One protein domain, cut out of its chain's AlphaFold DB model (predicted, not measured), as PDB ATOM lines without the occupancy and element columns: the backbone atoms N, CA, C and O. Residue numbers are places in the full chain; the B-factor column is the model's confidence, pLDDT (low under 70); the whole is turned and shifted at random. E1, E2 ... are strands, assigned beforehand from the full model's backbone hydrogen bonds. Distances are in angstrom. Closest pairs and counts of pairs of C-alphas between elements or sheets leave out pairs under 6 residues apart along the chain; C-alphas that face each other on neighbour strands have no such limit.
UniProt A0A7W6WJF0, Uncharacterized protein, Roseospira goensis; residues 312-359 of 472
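AT A GLANCE: This is residues 312 to 359 of the 472 residues of an uncharacterized protein of Roseospira goensis (UniProt A0A7W6WJF0). What is seen first? There is little regular structure: a hairpin, E1 then E2, with a long stretch, residues 312 to 328, before it and a tail folding back beside E2's end. What is its make-up? The printed part has 48 residues, no named helix and one antiparallel sheet, E1 - E2; it is all strand, with 16 residues in named elements. It is loose, with a radius of gyration of the C-alphas of 13.3 A, and spans 42 by 23 by 17 A.

IN THESE COORDINATES: Where is E1? Residues 329 to 334, 14.3 A, from C-alpha 329 at (6.056, 3.416, 52.909). And E2? Residues 339 to 348, 19.6 A, to C-alpha 348 at (5.647, 2.715, 59.093); it bends by 102 degrees at residue 345.

HOW THE PARTS SIT: How do E1 and E2 stand? They are an antiparallel hairpin, their directions at 148 degrees; N 332 and O 341, 2.9 A apart, are within hydrogen-bond range. What else pairs with E2? Residues 320 to 321 pair with 339 to 340, parallel, and 353 to 354 with 347 to 348, antiparallel.

THE WHOLE: How large? The two farthest C-alphas, Asp 312 and Leu 359, are 44.3 A apart. Any cut? The printed part has no cut, and the link E1 to E2 is tight. Where is confidence low? Residues 319 to 321 and 356 to 359 are under pLDDT 70.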
ATOM      1  N   ASP A 312     -20.992   2.656  33.525       86.44
ATOM      2  CA  ASP A 312     -20.475   3.080  32.221       86.44
ATOM      3  C   ASP A 312     -20.426   4.611  32.064       86.44
ATOM      4  O   ASP A 312     -21.428   5.304  32.233       86.44
ATOM      5  N   GLY A 313     -19.235   5.139  31.776       84.69
ATOM      6  CA  GLY A 313     -18.948   6.561  31.600       84.69
ATOM      7  C   GLY A 313     -18.466   7.267  32.872       84.69
ATOM      8  O   GLY A 313     -18.026   8.414  32.802       84.69
ATOM      9  N   THR A 314     -18.535   6.611  34.033       84.81
ATOM     10  CA  THR A 314     -18.139   7.165  35.343       84.81
ATOM     11  C   THR A 314     -17.290   6.198  36.167       84.81
ATOM     12  O   THR A 314     -17.194   6.323  37.390       84.81
ATOM     13  N   GLU A 315     -16.684   5.206  35.519       86.44
ATOM     14  CA  GLU A 315     -15.920   4.186  36.228       86.44
ATOM     15  C   GLU A 315     -14.698   4.780  36.903       86.44
ATOM     16  O   GLU A 315     -13.963   5.598  36.344       86.44
ATOM     17  N   GLN A 316     -14.460   4.287  38.107       79.12
ATOM     18  CA  GLN A 316     -13.306   4.638  38.905       79.12
ATOM     19  C   GLN A 316     -12.224   3.601  38.647       79.12
ATOM     20  O   GLN A 316     -12.515   2.407  38.578       79.12
ATOM     21  N   ALA A 317     -10.973   4.035  38.522       77.75
ATOM     22  CA  ALA A 317      -9.868   3.092  38.505       77.75
ATOM     23  C   ALA A 317      -9.881   2.266  39.798       77.75
ATOM     24  O   ALA A 317      -9.954   2.807  40.905       77.75
ATOM     25  N   VAL A 318      -9.821   0.947  39.652       77.25
ATOM     26  CA  VAL A 318      -9.505   0.039  40.748       77.25
ATOM     27  C   VAL A 318      -8.104   0.421  41.183       77.25
ATOM     28  O   VAL A 318      -7.193   0.372  40.363       77.25
ATOM     29  N   ALA A 319      -7.952   0.853  42.436       63.81
ATOM     30  CA  ALA A 319      -6.702   1.415  42.932       63.81
ATOM     31  C   ALA A 319      -5.511   0.522  42.552       63.81
ATOM     32  O   ALA A 319      -5.292  -0.541  43.138       63.81
ATOM     33  N   THR A 320      -4.743   0.959  41.555       66.38
ATOM     34  CA  THR A 320      -3.466   0.348  41.224       66.38
ATOM     35  C   THR A 320      -2.449   0.836  42.253       66.38
ATOM     36  O   THR A 320      -2.608   1.887  42.879       66.38
ATOM     37  N   ARG A 321      -1.426   0.029  42.516       67.44
ATOM     38  CA  ARG A 321      -0.259   0.458  43.297       67.44
ATOM     39  C   ARG A 321       0.855   0.788  42.316       67.44
ATOM     40  O   ARG A 321       0.882   0.200  41.237       67.44
ATOM     41  N   GLN A 322       1.778   1.673  42.677       76.56
ATOM     42  CA  GLN A 322       3.005   1.830  41.890       76.56
ATOM     43  C   GLN A 322       3.734   0.482  41.720       76.56
ATOM     44  O   GLN A 322       3.710  -0.350  42.629       76.56
ATOM     45  N   ASP A 323       4.402   0.280  40.582       70.56
ATOM     46  CA  ASP A 323       5.002  -1.013  40.207       70.56
ATOM     47  C   ASP A 323       6.068  -1.505  41.198       70.56
ATOM     48  O   ASP A 323       6.223  -2.704  41.425       70.56
ATOM     49  N   ALA A 324       6.783  -0.566  41.821       74.25
ATOM     50  CA  ALA A 324       7.823  -0.828  42.807       74.25
ATOM     51  C   ALA A 324       7.594   0.042  44.058       74.25
ATOM     52  O   ALA A 324       8.199   1.109  44.168       74.25
ATOM     53  N   PRO A 325       6.685  -0.341  44.976       77.88
ATOM     54  CA  PRO A 325       6.431   0.411  46.204       77.88
ATOM     55  C   PRO A 325       7.675   0.443  47.096       77.88
ATOM     56  O   PRO A 325       8.375  -0.563  47.227       77.88
ATOM     57  N   GLU A 326       7.946   1.584  47.733       80.12
ATOM     58  CA  GLU A 326       8.994   1.645  48.751       80.12
ATOM     59  C   GLU A 326       8.626   0.778  49.965       80.12
ATOM     60  O   GLU A 326       7.479   0.760  50.424       80.12
ATOM     61  N   ALA A 327       9.611   0.048  50.494       81.31
ATOM     62  CA  ALA A 327       9.406  -0.805  51.656       81.31
ATOM     63  C   ALA A 327       8.916   0.027  52.849       81.31
ATOM     64  O   ALA A 327       9.512   1.046  53.195       81.31
ATOM     65  N   ASN A 328       7.842  -0.439  53.491       83.88
ATOM     66  CA  ASN A 328       7.222   0.191  54.659       83.88
ATOM     67  C   ASN A 328       6.648   1.595  54.413       83.88
ATOM     68  O   ASN A 328       6.263   2.255  55.372       83.88
ATOM     69  N   ALA A 329       6.573   2.083  53.175       84.94
ATOM     70  CA  ALA A 329       6.056   3.416  52.909       84.94
ATOM     71  C   ALA A 329       4.529   3.489  53.037       84.94
ATOM     72  O   ALA A 329       3.799   2.581  52.630       84.94
ATOM     73  N   VAL A 330       4.038   4.597  53.590       85.31
ATOM     74  CA  VAL A 330       2.602   4.867  53.701       85.31
ATOM     75  C   VAL A 330       2.099   5.416  52.357       85.31
ATOM     76  O   VAL A 330       2.665   6.395  51.854       85.31
ATOM     77  N   PRO A 331       1.059   4.812  51.751       85.62
ATOM     78  CA  PRO A 331       0.574   5.232  50.446       85.62
ATOM     79  C   PRO A 331      -0.291   6.496  50.520       85.62
ATOM     80  O   PRO A 331      -1.003   6.726  51.499       85.62
ATOM     81  N   TYR A 332      -0.288   7.279  49.443       84.50
ATOM     82  CA  TYR A 332      -1.224   8.377  49.208       84.50
ATOM     83  C   TYR A 332      -1.901   8.228  47.844       84.50
ATOM     84  O   TYR A 332      -1.395   7.555  46.946       84.50
ATOM     85  N   TRP A 333      -3.060   8.865  47.684       84.88
ATOM     86  CA  TRP A 333      -3.744   8.928  46.398       84.88
ATOM     87  C   TRP A 333      -3.060   9.935  45.467       84.88
ATOM     88  O   TRP A 333      -3.103  11.143  45.721       84.88
ATOM     89  N   ASN A 334      -2.467   9.455  44.374       79.75
ATOM     90  CA  ASN A 334      -1.977  10.303  43.295       79.75
ATOM     91  C   ASN A 334      -3.112  10.551  42.294       79.75
ATOM     92  O   ASN A 334      -3.448   9.683  41.494       79.75
ATOM     93  N   ALA A 335      -3.689  11.755  42.315       75.62
ATOM     94  CA  ALA A 335      -4.797  12.119  41.431       75.62
ATOM     95  C   ALA A 335      -4.403  12.234  39.945       75.62
ATOM     96  O   ALA A 335      -5.270  12.102  39.088       75.62
ATOM     97  N   ALA A 336      -3.125  12.476  39.635       75.00
ATOM     98  CA  ALA A 336      -2.642  12.577  38.258       75.00
ATOM     99  C   ALA A 336      -2.413  11.196  37.626       75.00
ATOM    100  O   ALA A 336      -2.702  11.008  36.450       75.00
ATOM    101  N   ALA A 337      -1.915  10.237  38.412       71.62
ATOM    102  CA  ALA A 337      -1.678   8.856  37.981       71.62
ATOM    103  C   ALA A 337      -2.822   7.891  38.348       71.62
ATOM    104  O   ALA A 337      -2.751   6.712  38.026       71.62
ATOM    105  N   VAL A 338      -3.851   8.387  39.048       70.50
ATOM    106  CA  VAL A 338      -5.053   7.652  39.477       70.50
ATOM    107  C   VAL A 338      -4.710   6.341  40.210       70.50
ATOM    108  O   VAL A 338      -5.314   5.293  39.987       70.50
ATOM    109  N   ARG A 339      -3.700   6.391  41.091       75.75
ATOM    110  CA  ARG A 339      -3.160   5.216  41.795       75.75
ATOM    111  C   ARG A 339      -2.656   5.542  43.199       75.75
ATOM    112  O   ARG A 339      -2.497   6.709  43.559       75.75
ATOM    113  N   LEU A 340      -2.388   4.504  43.990       83.19
ATOM    114  CA  LEU A 340      -1.702   4.625  45.276       83.19
ATOM    115  C   LEU A 340      -0.181   4.647  45.066       83.19
ATOM    116  O   LEU A 340       0.413   3.637  44.678       83.19
ATOM    117  N   ASP A 341       0.435   5.786  45.372       85.31
ATOM    118  CA  ASP A 341       1.888   5.979  45.343       85.31
ATOM    119  C   ASP A 341       2.459   5.947  46.765       85.31
ATOM    120  O   ASP A 341       1.828   6.407  47.716       85.31
ATOM    121  N   SER A 342       3.672   5.423  46.925       86.88
ATOM    122  CA  SER A 342       4.424   5.493  48.177       86.88
ATOM    123  C   SER A 342       5.102   6.850  48.317       86.88
ATOM    124  O   SER A 342       5.752   7.310  47.378       86.88
ATOM    125  N   VAL A 343       5.010   7.465  49.496       81.44
ATOM    126  CA  VAL A 343       5.747   8.700  49.800       81.44
ATOM    127  C   VAL A 343       7.174   8.357  50.254       81.44
ATOM    128  O   VAL A 343       7.325   7.709  51.296       81.44
ATOM    129  N   PRO A 344       8.222   8.833  49.558       76.31
ATOM    130  CA  PRO A 344       9.601   8.601  49.975       76.31
ATOM    131  C   PRO A 344       9.878   9.148  51.378       76.31
ATOM    132  O   PRO A 344       9.611  10.317  51.667       76.31
ATOM    133  N   GLY A 345      10.411   8.307  52.264       72.88
ATOM    134  CA  GLY A 345      10.760   8.687  53.640       72.88
ATOM    135  C   GLY A 345       9.580   8.851  54.611       72.88
ATOM    136  O   GLY A 345       9.809   9.193  55.770       72.88
ATOM    137  N   PHE A 346       8.338   8.597  54.181       83.81
ATOM    138  CA  PHE A 346       7.179   8.490  55.072       83.81
ATOM    139  C   PHE A 346       6.833   7.013  55.283       83.81
ATOM    140  O   PHE A 346       6.067   6.427  54.516       83.81
ATOM    141  N   THR A 347       7.443   6.388  56.290       85.38
ATOM    142  CA  THR A 347       7.402   4.929  56.482       85.38
ATOM    143  C   THR A 347       6.828   4.521  57.838       85.38
ATOM    144  O   THR A 347       6.955   5.241  58.825       85.38
ATOM    145  N   TRP A 348       6.184   3.356  57.895       84.50
ATOM    146  CA  TRP A 348       5.647   2.715  59.093       84.50
ATOM    147  C   TRP A 348       6.164   1.278  59.182       84.50
ATOM    148  O   TRP A 348       5.856   0.450  58.328       84.50
ATOM    149  N   ASP A 349       6.937   0.967  60.220       83.50
ATOM    150  CA  ASP A 349       7.574  -0.348  60.410       83.50
ATOM    151  C   ASP A 349       6.768  -1.317  61.299       83.50
ATOM    152  O   ASP A 349       7.242  -2.400  61.636       83.50
ATOM    153  N   GLY A 350       5.546  -0.935  61.686       80.62
ATOM    154  CA  GLY A 350       4.722  -1.679  62.644       80.62
ATOM    155  C   GLY A 350       4.777  -1.137  64.074       80.62
ATOM    156  O   GLY A 350       3.902  -1.481  64.866       80.62
ATOM    157  N   ALA A 351       5.746  -0.274  64.398       80.00
ATOM    158  CA  ALA A 351       5.918   0.315  65.726       80.00
ATOM    159  C   ALA A 351       6.056   1.847  65.705       80.00
ATOM    160  O   ALA A 351       5.583   2.513  66.628       80.00
ATOM    161  N   ALA A 352       6.680   2.416  64.671       75.06
ATOM    162  CA  ALA A 352       6.957   3.843  64.566       75.06
ATOM    163  C   ALA A 352       6.671   4.405  63.166       75.06
ATOM    164  O   ALA A 352       6.924   3.770  62.142       75.06
ATOM    165  N   LEU A 353       6.162   5.643  63.141       81.25
ATOM    166  CA  LEU A 353       5.935   6.425  61.925       81.25
ATOM    167  C   LEU A 353       7.127   7.358  61.693       81.25
ATOM    168  O   LEU A 353       7.323   8.319  62.439       81.25
ATOM    169  N   THR A 354       7.905   7.089  60.652       79.81
ATOM    170  CA  THR A 354       9.015   7.931  60.194       79.81
ATOM    171  C   THR A 354       8.504   8.913  59.151       79.81
ATOM    172  O   THR A 354       7.680   8.552  58.316       79.81
ATOM    173  N   LEU A 355       8.959  10.165  59.208       71.19
ATOM    174  CA  LEU A 355       8.509  11.238  58.323       71.19
ATOM    175  C   LEU A 355       9.669  11.791  57.489       71.19
ATOM    176  O   LEU A 355      10.796  11.818  57.990       71.19
ATOM    177  N   PRO A 356       9.405  12.292  56.267       67.38
ATOM    178  CA  PRO A 356      10.432  12.898  55.431       67.38
ATOM    179  C   PRO A 356      11.070  14.089  56.156       67.38
ATOM    180  O   PRO A 356      10.377  14.857  56.823       67.38
ATOM    181  N   ALA A 357      12.384  14.273  56.000       57.38
ATOM    182  CA  ALA A 357      13.193  15.261  56.730       57.38
ATOM    183  C   ALA A 357      12.824  16.745  56.479       57.38
ATOM    184  O   ALA A 357      13.469  17.646  57.016       57.38
ATOM    185  N   ALA A 358      11.780  17.027  55.697       51.72
ATOM    186  CA  ALA A 358      11.263  18.371  55.507       51.72
ATOM    187  C   ALA A 358      10.419  18.801  56.723       51.72
ATOM    188  O   ALA A 358       9.224  18.530  56.811       51.72
ATOM    189  N   LEU A 359      11.095  19.499  57.642       46.81
ATOM    190  CA  LEU A 359      10.555  20.386  58.679       46.81
ATOM    191  C   LEU A 359       9.541  19.754  59.639       46.81
ATOM    192  O   LEU A 359       8.327  19.915  59.524       46.81
TER     193      LEU A 359